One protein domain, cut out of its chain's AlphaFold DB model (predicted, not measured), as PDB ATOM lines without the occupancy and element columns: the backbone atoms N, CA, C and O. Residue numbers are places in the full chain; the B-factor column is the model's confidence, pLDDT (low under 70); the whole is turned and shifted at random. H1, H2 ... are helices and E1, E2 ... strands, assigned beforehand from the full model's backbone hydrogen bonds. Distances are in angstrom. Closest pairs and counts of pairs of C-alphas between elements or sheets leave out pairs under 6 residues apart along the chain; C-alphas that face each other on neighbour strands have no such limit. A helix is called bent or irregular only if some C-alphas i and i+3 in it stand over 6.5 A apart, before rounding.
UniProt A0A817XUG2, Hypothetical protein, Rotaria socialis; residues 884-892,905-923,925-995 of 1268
ATOM      1  N   ASN A 884      53.078  25.755 -24.448       89.69
ATOM      2  CA  ASN A 884      52.265  26.587 -25.355       89.69
ATOM      3  C   ASN A 884      51.377  25.779 -26.332       89.69
ATOM      4  O   ASN A 884      51.839  25.246 -27.343       89.69
ATOM      5  N   ILE A 885      50.066  25.740 -26.061       90.88
ATOM      6  CA  ILE A 885      49.073  25.146 -26.963       90.88
ATOM      7  C   ILE A 885      48.704  26.168 -28.046       90.88
ATOM      8  O   ILE A 885      48.049  27.182 -27.789       90.88
ATOM      9  N   GLU A 886      49.066  25.857 -29.289       85.31
ATOM     10  CA  GLU A 886      48.674  26.598 -30.489       85.31
ATOM     11  C   GLU A 886      47.642  25.788 -31.276       85.31
ATOM     12  O   GLU A 886      47.944  24.700 -31.764       85.31
ATOM     13  N   ALA A 887      46.419  26.312 -31.415       83.00
ATOM     14  CA  ALA A 887      45.346  25.687 -32.203       83.00
ATOM     15  C   ALA A 887      45.117  24.188 -31.887       83.00
ATOM     16  O   ALA A 887      44.897  23.376 -32.785       83.00
ATOM     17  N   GLY A 888      45.176  23.819 -30.602       86.44
ATOM     18  CA  GLY A 888      44.985  22.436 -30.147       86.44
ATOM     19  C   GLY A 888      46.195  21.521 -30.362       86.44
ATOM     20  O   GLY A 888      46.053  20.305 -30.254       86.44
ATOM     21  N   ARG A 889      47.379  22.070 -30.665       88.12
ATOM     22  CA  ARG A 889      48.628  21.314 -30.829       88.12
ATOM     23  C   ARG A 889      49.752  21.869 -29.954       88.12
ATOM     24  O   ARG A 889      49.830  23.070 -29.713       88.12
ATOM     25  N   VAL A 890      50.655  20.983 -29.549       90.56
ATOM     26  CA  VAL A 890      51.895  21.281 -28.817       90.56
ATOM     27  C   VAL A 890      53.100  20.928 -29.690       90.56
ATOM     28  O   VAL A 890      53.048  19.981 -30.479       90.56
ATOM     29  N   LYS A 891      54.186  21.698 -29.561       86.25
ATOM     30  CA  LYS A 891      55.467  21.487 -30.254       86.25
ATOM     31  C   LYS A 891      56.498  21.006 -29.235       86.25
ATOM     32  O   LYS A 891      56.783  21.732 -28.288       86.25
ATOM     33  N   ILE A 892      57.064  19.818 -29.429       82.62
ATOM     34  CA  ILE A 892      58.065  19.243 -28.514       82.62
ATOM     35  C   ILE A 892      59.367  19.009 -29.293       82.62
ATOM     36  O   ILE A 892      59.300  18.497 -30.414       82.62
ATOM     37  N   PHE A 905      61.193  19.050 -34.555       73.19
ATOM     38  CA  PHE A 905      60.147  18.953 -33.535       73.19
ATOM     39  C   PHE A 905      59.146  17.846 -33.889       73.19
ATOM     40  O   PHE A 905      58.883  17.602 -35.073       73.19
ATOM     41  N   ASP A 906      58.567  17.213 -32.870       78.81
ATOM     42  CA  ASP A 906      57.318  16.457 -32.993       78.81
ATOM     43  C   ASP A 906      56.118  17.359 -32.652       78.81
ATOM     44  O   ASP A 906      56.238  18.363 -31.940       78.81
ATOM     45  N   HIS A 907      54.951  16.998 -33.182       81.38
ATOM     46  CA  HIS A 907      53.691  17.696 -32.956       81.38
ATOM     47  C   HIS A 907      52.687  16.756 -32.291       81.38
ATOM     48  O   HIS A 907      52.275  15.746 -32.870       81.38
ATOM     49  N   ILE A 908      52.250  17.119 -31.086       86.00
ATOM     50  CA  ILE A 908      51.199  16.400 -30.364       86.00
ATOM     51  C   ILE A 908      49.888  17.163 -30.539       86.00
ATOM     52  O   ILE A 908      49.822  18.355 -30.248       86.00
ATOM     53  N   SER A 909      48.859  16.482 -31.042       87.00
ATOM     54  CA  SER A 909      47.489  17.000 -31.070       87.00
ATOM     55  C   SER A 909      46.813  16.695 -29.737       87.00
ATOM     56  O   SER A 909      46.950  15.586 -29.226       87.00
ATOM     57  N   LEU A 910      46.102  17.679 -29.191       89.19
ATOM     58  CA  LEU A 910      45.299  17.599 -27.967       89.19
ATOM     59  C   LEU A 910      43.796  17.741 -28.275       89.19
ATOM     60  O   LEU A 910      42.998  18.049 -27.391       89.19
ATOM     61  N   SER A 911      43.413  17.570 -29.543       89.12
ATOM     62  CA  SER A 911      42.020  17.555 -29.986       89.12
ATOM     63  C   SER A 911      41.393  16.192 -29.702       89.12
ATOM     64  O   SER A 911      41.981  15.169 -30.064       89.12
ATOM     65  N   THR A 912      40.160  16.171 -29.185       90.00
ATOM     66  CA  THR A 912      39.420  14.938 -28.845       90.00
ATOM     67  C   THR A 912      39.133  14.031 -30.069       90.00
ATOM     68  O   THR A 912      38.591  12.934 -29.952       90.00
ATOM     69  N   ARG A 913      39.502  14.484 -31.279       85.25
ATOM     70  CA  ARG A 913      39.464  13.746 -32.555       85.25
ATOM     71  C   ARG A 913      40.682  12.846 -32.797       85.25
ATOM     72  O   ARG A 913      40.523  11.787 -33.396       85.25
ATOM     73  N   ASP A 914      41.869  13.276 -32.368       85.00
ATOM     74  CA  ASP A 914      43.149  12.584 -32.614       85.00
ATOM     75  C   ASP A 914      43.633  11.796 -31.382       85.00
ATOM     76  O   ASP A 914      44.507  10.928 -31.467       85.00
ATOM     77  N   ASP A 915      43.074  12.126 -30.222       86.44
ATOM     78  CA  ASP A 915      43.289  11.477 -28.942       86.44
ATOM     79  C   ASP A 915      42.000  11.571 -28.115       86.44
ATOM     80  O   ASP A 915      41.465  12.656 -27.943       86.44
ATOM     81  N   MET A 916      41.499  10.458 -27.577       82.88
ATOM     82  CA  MET A 916      40.348  10.482 -26.661       82.88
ATOM     83  C   MET A 916      40.758  10.542 -25.183       82.88
ATOM     84  O   MET A 916      39.891  10.711 -24.322       82.88
ATOM     85  N   MET A 917      42.048  10.391 -24.860       84.06
ATOM     86  CA  MET A 917      42.519  10.403 -23.477       84.06
ATOM     87  C   MET A 917      42.481  11.811 -22.879       84.06
ATOM     88  O   MET A 917      42.067  11.968 -21.729       84.06
ATOM     89  N   ILE A 918      42.833  12.836 -23.659       90.06
ATOM     90  CA  ILE A 918      42.850  14.236 -23.236       90.06
ATOM     91  C   ILE A 918      41.538  14.670 -22.579       90.06
ATOM     92  O   ILE A 918      41.604  15.334 -21.552       90.06
ATOM     93  N   GLU A 919      40.365  14.233 -23.055       88.31
ATOM     94  CA  GLU A 919      39.064  14.581 -22.452       88.31
ATOM     95  C   GLU A 919      38.917  14.067 -21.004       88.31
ATOM     96  O   GLU A 919      38.301  14.733 -20.174       88.31
ATOM     97  N   ARG A 920      39.541  12.932 -20.645       85.50
ATOM     98  CA  ARG A 920      39.531  12.422 -19.259       85.50
ATOM     99  C   ARG A 920      40.407  13.237 -18.308       85.50
ATOM    100  O   ARG A 920      40.074  13.356 -17.129       85.50
ATOM    101  N   ILE A 921      41.540  13.754 -18.790       90.38
ATOM    102  CA  ILE A 921      42.574  14.369 -17.940       90.38
ATOM    103  C   ILE A 921      42.644  15.896 -18.033       90.38
ATOM    104  O   ILE A 921      43.112  16.517 -17.083       90.38
ATOM    105  N   ARG A 922      42.144  16.531 -19.103       92.44
ATOM    106  CA  ARG A 922      42.299  17.975 -19.377       92.44
ATOM    107  C   ARG A 922      41.927  18.887 -18.209       92.44
ATOM    108  O   ARG A 922      42.726  19.735 -17.810       92.44
ATOM    109  N   ALA A 923      40.754  18.659 -17.624       91.44
ATOM    110  CA  ALA A 923      40.238  19.416 -16.487       91.44
ATOM    111  C   ALA A 923      40.698  18.867 -15.121       91.44
ATOM    112  O   ALA A 923      40.437  19.480 -14.090       91.44
ATOM    113  N   HIS A 925      42.868  18.044 -11.855       88.56
ATOM    114  CA  HIS A 925      43.964  18.607 -11.062       88.56
ATOM    115  C   HIS A 925      45.231  17.750 -11.196       88.56
ATOM    116  O   HIS A 925      45.176  16.531 -11.023       88.56
ATOM    117  N   PHE A 926      46.369  18.396 -11.457       90.50
ATOM    118  CA  PHE A 926      47.613  17.762 -11.910       90.50
ATOM    119  C   PHE A 926      48.062  16.550 -11.078       90.50
ATOM    120  O   PHE A 926      48.432  15.521 -11.637       90.50
ATOM    121  N   THR A 927      47.952  16.619  -9.748       85.94
ATOM    122  CA  THR A 927      48.372  15.527  -8.844       85.94
ATOM    123  C   THR A 927      47.599  14.216  -9.032       85.94
ATOM    124  O   THR A 927      48.095  13.159  -8.654       85.94
ATOM    125  N   LYS A 928      46.402  14.256  -9.631       86.81
ATOM    126  CA  LYS A 928      45.573  13.070  -9.913       86.81
ATOM    127  C   LYS A 928      45.870  12.459 -11.295       86.81
ATOM    128  O   LYS A 928      45.566  11.292 -11.522       86.81
ATOM    129  N   VAL A 929      46.501  13.212 -12.203       89.38
ATOM    130  CA  VAL A 929      46.677  12.842 -13.623       89.38
ATOM    131  C   VAL A 929      47.559  11.603 -13.793       89.38
ATOM    132  O   VAL A 929      47.181  10.685 -14.516       89.38
ATOM    133  N   PHE A 930      48.686  11.524 -13.077       85.00
ATOM    134  CA  PHE A 930      49.557  10.339 -13.088       85.00
ATOM    135  C   PHE A 930      48.813   9.057 -12.673       85.00
ATOM    136  O   PHE A 930      49.076   7.989 -13.225       85.00
ATOM    137  N   GLN A 931      47.878   9.150 -11.721       82.56
ATOM    138  CA  GLN A 931      47.107   8.001 -11.238       82.56
ATOM    139  C   GLN A 931      46.079   7.540 -12.283       82.56
ATOM    140  O   GLN A 931      45.974   6.340 -12.534       82.56
ATOM    141  N   GLU A 932      45.382   8.471 -12.947       84.62
ATOM    142  CA  GLU A 932      44.467   8.151 -14.055       84.62
ATOM    143  C   GLU A 932      45.224   7.539 -15.246       84.62
ATOM    144  O   GLU A 932      44.823   6.490 -15.746       84.62
ATOM    145  N   ILE A 933      46.352   8.129 -15.670       86.19
ATOM    146  CA  ILE A 933      47.164   7.595 -16.780       86.19
ATOM    147  C   ILE A 933      47.639   6.169 -16.467       86.19
ATOM    148  O   ILE A 933      47.492   5.290 -17.316       86.19
ATOM    149  N   LYS A 934      48.135   5.896 -15.248       81.38
ATOM    150  CA  LYS A 934      48.516   4.532 -14.837       81.38
ATOM    151  C   LYS A 934      47.327   3.566 -14.815       81.38
ATOM    152  O   LYS A 934      47.462   2.439 -15.288       81.38
ATOM    153  N   ALA A 935      46.161   3.991 -14.326       81.19
ATOM    154  CA  ALA A 935      44.956   3.157 -14.314       81.19
ATOM    155  C   ALA A 935      44.483   2.794 -15.735       81.19
ATOM    156  O   ALA A 935      44.145   1.637 -15.996       81.19
ATOM    157  N   VAL A 936      44.513   3.746 -16.672       80.69
ATOM    158  CA  VAL A 936      44.155   3.498 -18.077       80.69
ATOM    159  C   VAL A 936      45.230   2.669 -18.791       80.69
ATOM    160  O   VAL A 936      44.879   1.757 -19.535       80.69
ATOM    161  N   LEU A 937      46.524   2.892 -18.532       80.88
ATOM    162  CA  LEU A 937      47.607   2.043 -19.056       80.88
ATOM    163  C   LEU A 937      47.471   0.584 -18.599       80.88
ATOM    164  O   LEU A 937      47.623  -0.319 -19.418       80.88
ATOM    165  N   ALA A 938      47.113   0.336 -17.335       79.12
ATOM    166  CA  ALA A 938      46.849  -1.015 -16.842       79.12
ATOM    167  C   ALA A 938      45.662  -1.675 -17.573       79.12
ATOM    168  O   ALA A 938      45.772  -2.819 -18.014       79.12
ATOM    169  N   GLN A 939      44.562  -0.940 -17.786       76.50
ATOM    170  CA  GLN A 939      43.418  -1.413 -18.585       76.50
ATOM    171  C   GLN A 939      43.826  -1.730 -20.034       76.50
ATOM    172  O   GLN A 939      43.432  -2.762 -20.574       76.50
ATOM    173  N   GLN A 940      44.651  -0.882 -20.656       75.06
ATOM    174  CA  GLN A 940      45.177  -1.124 -22.000       75.06
ATOM    175  C   GLN A 940      46.103  -2.350 -22.044       75.06
ATOM    176  O   GLN A 940      45.972  -3.157 -22.956       75.06
ATOM    177  N   ASN A 941      46.984  -2.552 -21.061       78.19
ATOM    178  CA  ASN A 941      47.859  -3.730 -21.005       78.19
ATOM    179  C   ASN A 941      47.066  -5.042 -20.848       78.19
ATOM    180  O   ASN A 941      47.420  -6.040 -21.472       78.19
ATOM    181  N   VAL A 942      45.962  -5.043 -20.088       79.06
ATOM    182  CA  VAL A 942      45.042  -6.195 -20.031       79.06
ATOM    183  C   VAL A 942      44.431  -6.459 -21.409       79.06
ATOM    184  O   VAL A 942      44.517  -7.584 -21.891       79.06
ATOM    185  N   LEU A 943      43.910  -5.426 -22.085       74.31
ATOM    186  CA  LEU A 943      43.390  -5.549 -23.454       74.31
ATOM    187  C   LEU A 943      44.456  -6.056 -24.444       74.31
ATOM    188  O   LEU A 943      44.137  -6.857 -25.317       74.31
ATOM    189  N   GLN A 944      45.721  -5.648 -24.293       74.75
ATOM    190  CA  GLN A 944      46.833  -6.117 -25.127       74.75
ATOM    191  C   GLN A 944      47.038  -7.637 -25.017       74.75
ATOM    192  O   GLN A 944      47.240  -8.304 -26.035       74.75
ATOM    193  N   ASN A 945      46.949  -8.186 -23.804       78.50
ATOM    194  CA  ASN A 945      47.043  -9.627 -23.561       78.50
ATOM    195  C   ASN A 945      45.804 -10.354 -24.105       78.50
ATOM    196  O   ASN A 945      45.934 -11.302 -24.870       78.50
ATOM    197  N   ASP A 946      44.617  -9.815 -23.838       74.50
ATOM    198  CA  ASP A 946      43.340 -10.253 -24.409       74.50
ATOM    199  C   ASP A 946      43.375 -10.360 -25.948       74.50
ATOM    200  O   ASP A 946      42.785 -11.275 -26.522       74.50
ATOM    201  N   PHE A 947      44.036  -9.421 -26.637       71.88
ATOM    202  CA  PHE A 947      44.253  -9.483 -28.086       71.88
ATOM    203  C   PHE A 947      45.312 -10.522 -28.472       71.88
ATOM    204  O   PHE A 947      45.096 -11.258 -29.432       71.88
ATOM    205  N   ARG A 948      46.425 -10.620 -27.733       73.12
ATOM    206  CA  ARG A 948      47.484 -11.622 -27.966       73.12
ATOM    207  C   ARG A 948      46.961 -13.055 -27.848       73.12
ATOM    208  O   ARG A 948      47.375 -13.913 -28.626       73.12
ATOM    209  N   ASP A 949      46.037 -13.303 -26.928       76.19
ATOM    210  CA  ASP A 949      45.394 -14.603 -26.751       76.19
ATOM    211  C   ASP A 949      44.398 -14.878 -27.887       76.19
ATOM    212  O   ASP A 949      44.489 -15.907 -28.552       76.19
ATOM    213  N   LYS A 950      43.540 -13.906 -28.237       71.38
ATOM    214  CA  LYS A 950      42.634 -14.012 -29.402       71.38
ATOM    215  C   LYS A 950      43.380 -14.223 -30.728       71.38
ATOM    216  O   LYS A 950      42.845 -14.870 -31.621       71.38
ATOM    217  N   MET A 951      44.601 -13.704 -30.873       69.12
ATOM    218  CA  MET A 951      45.425 -13.894 -32.074       69.12
ATOM    219  C   MET A 951      46.030 -15.302 -32.209       69.12
ATOM    220  O   MET A 951      46.474 -15.632 -33.306       69.12
ATOM    221  N   GLN A 952      46.037 -16.129 -31.157       71.06
ATOM    222  CA  GLN A 952      46.522 -17.517 -31.240       71.06
ATOM    223  C   GLN A 952      45.492 -18.452 -31.903       71.06
ATOM    224  O   GLN A 952      45.884 -19.349 -32.646       71.06
ATOM    225  N   ASP A 953      44.192 -18.184 -31.718       66.25
ATOM    226  CA  ASP A 953      43.081 -18.998 -32.248       66.25
ATOM    227  C   ASP A 953      42.408 -18.413 -33.519       66.25
ATOM    228  O   ASP A 953      41.484 -19.009 -34.077       66.25
ATOM    229  N   ALA A 954      42.824 -17.229 -33.984       72.38
ATOM    230  CA  ALA A 954      42.152 -16.490 -35.062       72.38
ATOM    231  C   ALA A 954      42.511 -16.975 -36.485       72.38
ATOM    232  O   ALA A 954      43.671 -17.242 -36.801       72.38
ATOM    233  N   THR A 955      41.533 -17.001 -37.404       77.38
ATOM    234  CA  THR A 955      41.810 -17.328 -38.816       77.38
ATOM    235  C   THR A 955      42.502 -16.173 -39.546       77.38
ATOM    236  O   THR A 955      42.453 -15.020 -39.124       77.38
ATOM    237  N   ILE A 956      43.082 -16.438 -40.724       72.94
ATOM    238  CA  ILE A 956      43.735 -15.417 -41.570       72.94
ATOM    239  C   ILE A 956      42.782 -14.261 -41.960       72.94
ATOM    240  O   ILE A 956      43.243 -13.153 -42.241       72.94
ATOM    241  N   SER A 957      41.462 -14.488 -41.970       70.06
ATOM    242  CA  SER A 957      40.473 -13.422 -42.189       70.06
ATOM    243  C   SER A 957      40.267 -12.580 -40.927       70.06
ATOM    244  O   SER A 957      40.337 -11.352 -40.988       70.06
ATOM    245  N   ASP A 958      40.085 -13.235 -39.781       69.19
ATOM    246  CA  ASP A 958      39.852 -12.573 -38.493       69.19
ATOM    247  C   ASP A 958      41.087 -11.773 -38.066       69.19
ATOM    248  O   ASP A 958      40.972 -10.606 -37.698       69.19
ATOM    249  N   LEU A 959      42.285 -12.344 -38.242       69.25
ATOM    250  CA  LEU A 959      43.571 -11.672 -38.043       69.25
ATOM    251  C   LEU A 959      43.671 -10.377 -38.859       69.25
ATOM    252  O   LEU A 959      44.130  -9.367 -38.334       69.25
ATOM    253  N   LYS A 960      43.211 -10.352 -40.118       67.62
ATOM    254  CA  LYS A 960      43.217  -9.116 -40.922       67.62
ATOM    255  C   LYS A 960      42.285  -8.052 -40.345       67.62
ATOM    256  O   LYS A 960      42.674  -6.888 -40.316       67.62
ATOM    257  N   GLN A 961      41.097  -8.432 -39.879       66.06
ATOM    258  CA  GLN A 961      40.119  -7.502 -39.303       66.06
ATOM    259  C   GLN A 961      40.568  -6.967 -37.930       66.06
ATOM    260  O   GLN A 961      40.532  -5.754 -37.702       66.06
ATOM    261  N   LEU A 962      41.075  -7.851 -37.071       65.44
ATOM    262  CA  LEU A 962      41.583  -7.574 -35.724       65.44
ATOM    263  C   LEU A 962      42.860  -6.707 -35.776       65.44
ATOM    264  O   LEU A 962      42.970  -5.709 -35.064       65.44
ATOM    265  N   VAL A 963      43.790  -6.994 -36.699       68.06
ATOM    266  CA  VAL A 963      45.003  -6.176 -36.907       68.06
ATOM    267  C   VAL A 963      44.689  -4.805 -37.522       68.06
ATOM    268  O   VAL A 963      45.371  -3.824 -37.215       68.06
ATOM    269  N   HIS A 964      43.679  -4.687 -38.393       62.59
ATOM    270  CA  HIS A 964      43.322  -3.387 -38.977       62.59
ATOM    271  C   HIS A 964      42.542  -2.467 -38.042       62.59
ATOM    272  O   HIS A 964      42.710  -1.253 -38.155       62.59
ATOM    273  N   THR A 965      41.706  -3.022 -37.165       59.81
ATOM    274  CA  THR A 965      40.762  -2.241 -36.354       59.81
ATOM    275  C   THR A 965      41.277  -2.089 -34.927       59.81
ATOM    276  O   THR A 965      41.591  -0.982 -34.490       59.81
ATOM    277  N   ASP A 966      41.458  -3.212 -34.234       64.25
ATOM    278  CA  ASP A 966      41.651  -3.222 -32.786       64.25
ATOM    279  C   ASP A 966      43.108  -2.940 -32.410       64.25
ATOM    280  O   ASP A 966      43.388  -2.031 -31.629       64.25
ATOM    281  N   VAL A 967      44.060  -3.642 -33.036       70.69
ATOM    282  CA  VAL A 967      45.499  -3.503 -32.727       70.69
ATOM    283  C   VAL A 967      46.010  -2.098 -33.050       70.69
ATOM    284  O   VAL A 967      46.749  -1.518 -32.258       70.69
ATOM    285  N   LYS A 968      45.591  -1.503 -34.177       73.88
ATOM    286  CA  LYS A 968      45.977  -0.125 -34.536       73.88
ATOM    287  C   LYS A 968      45.365   0.912 -33.593       73.88
ATOM    288  O   LYS A 968      46.064   1.848 -33.208       73.88
ATOM    289  N   GLY A 969      44.102   0.742 -33.193       75.19
ATOM    290  CA  GLY A 969      43.465   1.597 -32.188       75.19
ATOM    291  C   GLY A 969      44.181   1.518 -30.836       75.19
ATOM    292  O   GLY A 969      44.545   2.545 -30.266       75.19
ATOM    293  N   HIS A 970      44.464   0.301 -30.374       74.75
ATOM    294  CA  HIS A 970      45.146   0.030 -29.113       74.75
ATOM    295  C   HIS A 970      46.596   0.559 -29.078       74.75
ATOM    296  O   HIS A 970      46.963   1.259 -28.134       74.75
ATOM    297  N   ILE A 971      47.404   0.314 -30.121       79.62
ATOM    298  CA  ILE A 971      48.775   0.855 -30.225       79.62
ATOM    299  C   ILE A 971      48.756   2.390 -30.201       79.62
ATOM    300  O   ILE A 971      49.555   3.002 -29.491       79.62
ATOM    301  N   ASN A 972      47.828   3.022 -30.927       81.00
ATOM    302  CA  ASN A 972      47.684   4.477 -30.903       81.00
ATOM    303  C   ASN A 972      47.304   4.982 -29.503       81.00
ATOM    304  O   ASN A 972      47.951   5.901 -29.010       81.00
ATOM    305  N   ALA A 973      46.324   4.361 -28.835       79.00
ATOM    306  CA  ALA A 973      45.914   4.733 -27.479       79.00
ATOM    307  C   ALA A 973      47.074   4.619 -26.472       79.00
ATOM    308  O   ALA A 973      47.333   5.560 -25.721       79.00
ATOM    309  N   LYS A 974      47.833   3.514 -26.511       83.06
ATOM    310  CA  LYS A 974      49.035   3.321 -25.683       83.06
ATOM    311  C   LYS A 974      50.097   4.393 -25.970       83.06
ATOM    312  O   LYS A 974      50.641   4.961 -25.029       83.06
ATOM    313  N   ARG A 975      50.313   4.765 -27.239       84.81
ATOM    314  CA  ARG A 975      51.254   5.837 -27.618       84.81
ATOM    315  C   ARG A 975      50.833   7.225 -27.120       84.81
ATOM    316  O   ARG A 975      51.701   7.999 -26.722       84.81
ATOM    317  N   GLN A 976      49.541   7.566 -27.143       84.62
ATOM    318  CA  GLN A 976      49.068   8.846 -26.589       84.62
ATOM    319  C   GLN A 976      49.186   8.857 -25.050       84.62
ATOM    320  O   GLN A 976      49.614   9.856 -24.481       84.62
ATOM    321  N   LEU A 977      48.920   7.730 -24.372       87.25
ATOM    322  CA  LEU A 977      49.122   7.595 -22.921       87.25
ATOM    323  C   LEU A 977      50.586   7.801 -22.498       87.25
ATOM    324  O   LEU A 977      50.826   8.557 -21.558       87.25
ATOM    325  N   THR A 978      51.555   7.202 -23.205       87.62
ATOM    326  CA  THR A 978      52.992   7.463 -22.975       87.62
ATOM    327  C   THR A 978      53.313   8.945 -23.162       87.62
ATOM    328  O   THR A 978      53.822   9.576 -22.246       87.62
ATOM    329  N   ARG A 979      52.880   9.551 -24.274       88.38
ATOM    330  CA  ARG A 979      53.068  10.989 -24.543       88.38
ATOM    331  C   ARG A 979      52.519  11.907 -23.443       88.38
ATOM    332  O   ARG A 979      53.117  12.942 -23.151       88.38
ATOM    333  N   HIS A 980      51.394  11.556 -22.821       90.62
ATOM    334  CA  HIS A 980      50.881  12.302 -21.669       90.62
ATOM    335  C   HIS A 980      51.727  12.100 -20.406       90.62
ATOM    336  O   HIS A 980      51.862  13.041 -19.623       90.62
ATOM    337  N   LEU A 981      52.296  10.908 -20.202       90.19
ATOM    338  CA  LEU A 981      53.213  10.608 -19.101       90.19
ATOM    339  C   LEU A 981      54.535  11.383 -19.240       90.19
ATOM    340  O   LEU A 981      55.001  11.958 -18.255       90.19
ATOM    341  N   ASP A 982      55.070  11.483 -20.459       88.75
ATOM    342  CA  ASP A 982      56.248  12.292 -20.799       88.75
ATOM    343  C   ASP A 982      55.999  13.768 -20.438       88.75
ATOM    344  O   ASP A 982      56.717  14.359 -19.628       88.75
ATOM    345  N   LEU A 983      54.895  14.338 -20.948       91.00
ATOM    346  CA  LEU A 983      54.447  15.704 -20.645       91.00
ATOM    347  C   LEU A 983      54.271  15.952 -19.135       91.00
ATOM    348  O   LEU A 983      54.646  17.014 -18.638       91.00
ATOM    349  N   CYS A 984      53.708  14.994 -18.391       92.00
ATOM    350  CA  CYS A 984      53.570  15.093 -16.936       92.00
ATOM    351  C   CYS A 984      54.930  15.095 -16.218       92.00
ATOM    352  O   CYS A 984      55.103  15.829 -15.245       92.00
ATOM    353  N   THR A 985      55.893  14.303 -16.692       90.75
ATOM    354  CA  THR A 985      57.235  14.192 -16.097       90.75
ATOM    355  C   THR A 985      58.034  15.483 -16.293       90.75
ATOM    356  O   THR A 985      58.560  16.040 -15.329       90.75
ATOM    357  N   ASP A 986      58.010  16.041 -17.505       89.94
ATOM    358  CA  ASP A 986      58.592  17.350 -17.818       89.94
ATOM    359  C   ASP A 986      57.989  18.487 -16.972       89.94
ATOM    360  O   ASP A 986      58.710  19.353 -16.473       89.94
ATOM    361  N   ILE A 987      56.658  18.514 -16.805       91.50
ATOM    362  CA  ILE A 987      55.980  19.522 -15.971       91.50
ATOM    363  C   ILE A 987      56.391  19.368 -14.503       91.50
ATOM    364  O   ILE A 987      56.598  20.372 -13.822       91.50
ATOM    365  N   TYR A 988      56.528  18.135 -14.009       90.06
ATOM    366  CA  TYR A 988      56.934  17.868 -12.631       90.06
ATOM    367  C   TYR A 988      58.331  18.430 -12.329       90.06
ATOM    368  O   TYR A 988      58.477  19.220 -11.393       90.06
ATOM    369  N   GLU A 989      59.336  18.125 -13.155       88.62
ATOM    370  CA  GLU A 989      60.692  18.652 -12.947       88.62
ATOM    371  C   GLU A 989      60.759  20.182 -13.139       88.62
ATOM    372  O   GLU A 989      61.399  20.865 -12.337       88.62
ATOM    373  N   LYS A 990      60.015  20.768 -14.095       86.06
ATOM    374  CA  LYS A 990      59.909  22.238 -14.242       86.06
ATOM    375  C   LYS A 990      59.273  22.919 -13.013       86.06
ATOM    376  O   LYS A 990      59.724  23.993 -12.612       86.06
ATOM    377  N   LYS A 991      58.251  22.316 -12.388       85.19
ATOM    378  CA  LYS A 991      57.604  22.840 -11.161       85.19
ATOM    379  C   LYS A 991      58.491  22.687  -9.920       85.19
ATOM    380  O   LYS A 991      58.487  23.558  -9.051       85.19
ATOM    381  N   LYS A 992      59.274  21.610  -9.848       83.50
ATOM    382  CA  LYS A 992      60.267  21.359  -8.792       83.50
ATOM    383  C   LYS A 992      61.442  22.338  -8.866       83.50
ATOM    384  O   LYS A 992      61.826  22.894  -7.846       83.50
ATOM    385  N   ALA A 993      61.944  22.627 -10.066       77.62
ATOM    386  CA  ALA A 993      63.037  23.576 -10.296       77.62
ATOM    387  C   ALA A 993      62.681  25.060 -10.043       77.62
ATOM    388  O   ALA A 993      63.536  25.923 -10.220       77.62
ATOM    389  N   THR A 994      61.432  25.377  -9.677       75.50
ATOM    390  CA  THR A 994      60.933  26.758  -9.565       75.50
ATOM    391  C   THR A 994      60.370  27.124  -8.185       75.50
ATOM    392  O   THR A 994      59.784  28.194  -8.056       75.50
ATOM    393  N   ASP A 995      60.509  26.299  -7.139       80.12
ATOM    394  CA  ASP A 995      59.887  26.544  -5.817       80.12
ATOM    395  C   ASP A 995      58.368  26.829  -5.905       80.12
ATOM    396  O   ASP A 995      57.803  27.630  -5.155       80.12
TER     397      ASP A 995
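Overview. This is residues 884 to 892, 905 to 923 and 925 to 995 of the 1268 residues of the protein "Hypothetical protein" of Rotaria socialis (UniProt A0A817XUG2). Two long helices, H2 and bent H3, fold back along each other, with strand pair E1 and E2 and short helix H1 beside the half away from their turn. The printed part has 99 residues, with three named helices and two named strands in the order E1, E2, H1, H2, H3 along the chain; the class is mostly helix, and E1 - E2 is an antiparallel sheet. The whole is loose, radius of gyration of the C-alphas 16.5 A, a rod spanning 57 by 27 by 23 A.

Arrangement. Start at E1, residues 889 to 892, antiparallel to E2, residues 905 to 909; N 890 and O 908, 2.8 A apart, are within hydrogen-bond range. H1, residues 918 to 921, is close to but not clearly touching H2, residues 926 to 953; their closest C-alphas, Ile 921 and Val 929, are 6.1 A apart. H2 is only just irregular: C-alphas 927 and 930 are 6.8 A apart. H3, residues 956 to 992, assigned as one helix by its hydrogen bonds, is bent, with C-alphas 964 and 967 6.6 A apart; its arms are H3a, to 964, and H3b, from 967. H3b touches H2, opposite ways at a shallow tilt of 23 degrees, closest at C-alphas Ile 933 and Leu 977, 6.4 A. Every O i to N i+4 pair is within hydrogen-bond range in H3b, 20 of 24 in H2, 4 of 5 in H3a; H1 is too short for one.

Along the chain. Find C-alpha 889 at (48.628, 21.314, -30.829), where E1 begins; H3b runs 37.5 A to C-alpha 992 at (60.267, 21.359, -8.792).

Size, cuts and confidence. Residues 893 to 904 and 924 are not printed; the gaps between C-alphas are 5.4 A and 6.6 A. Confidence is under 70 at residues 951, 953 and 958 to 966.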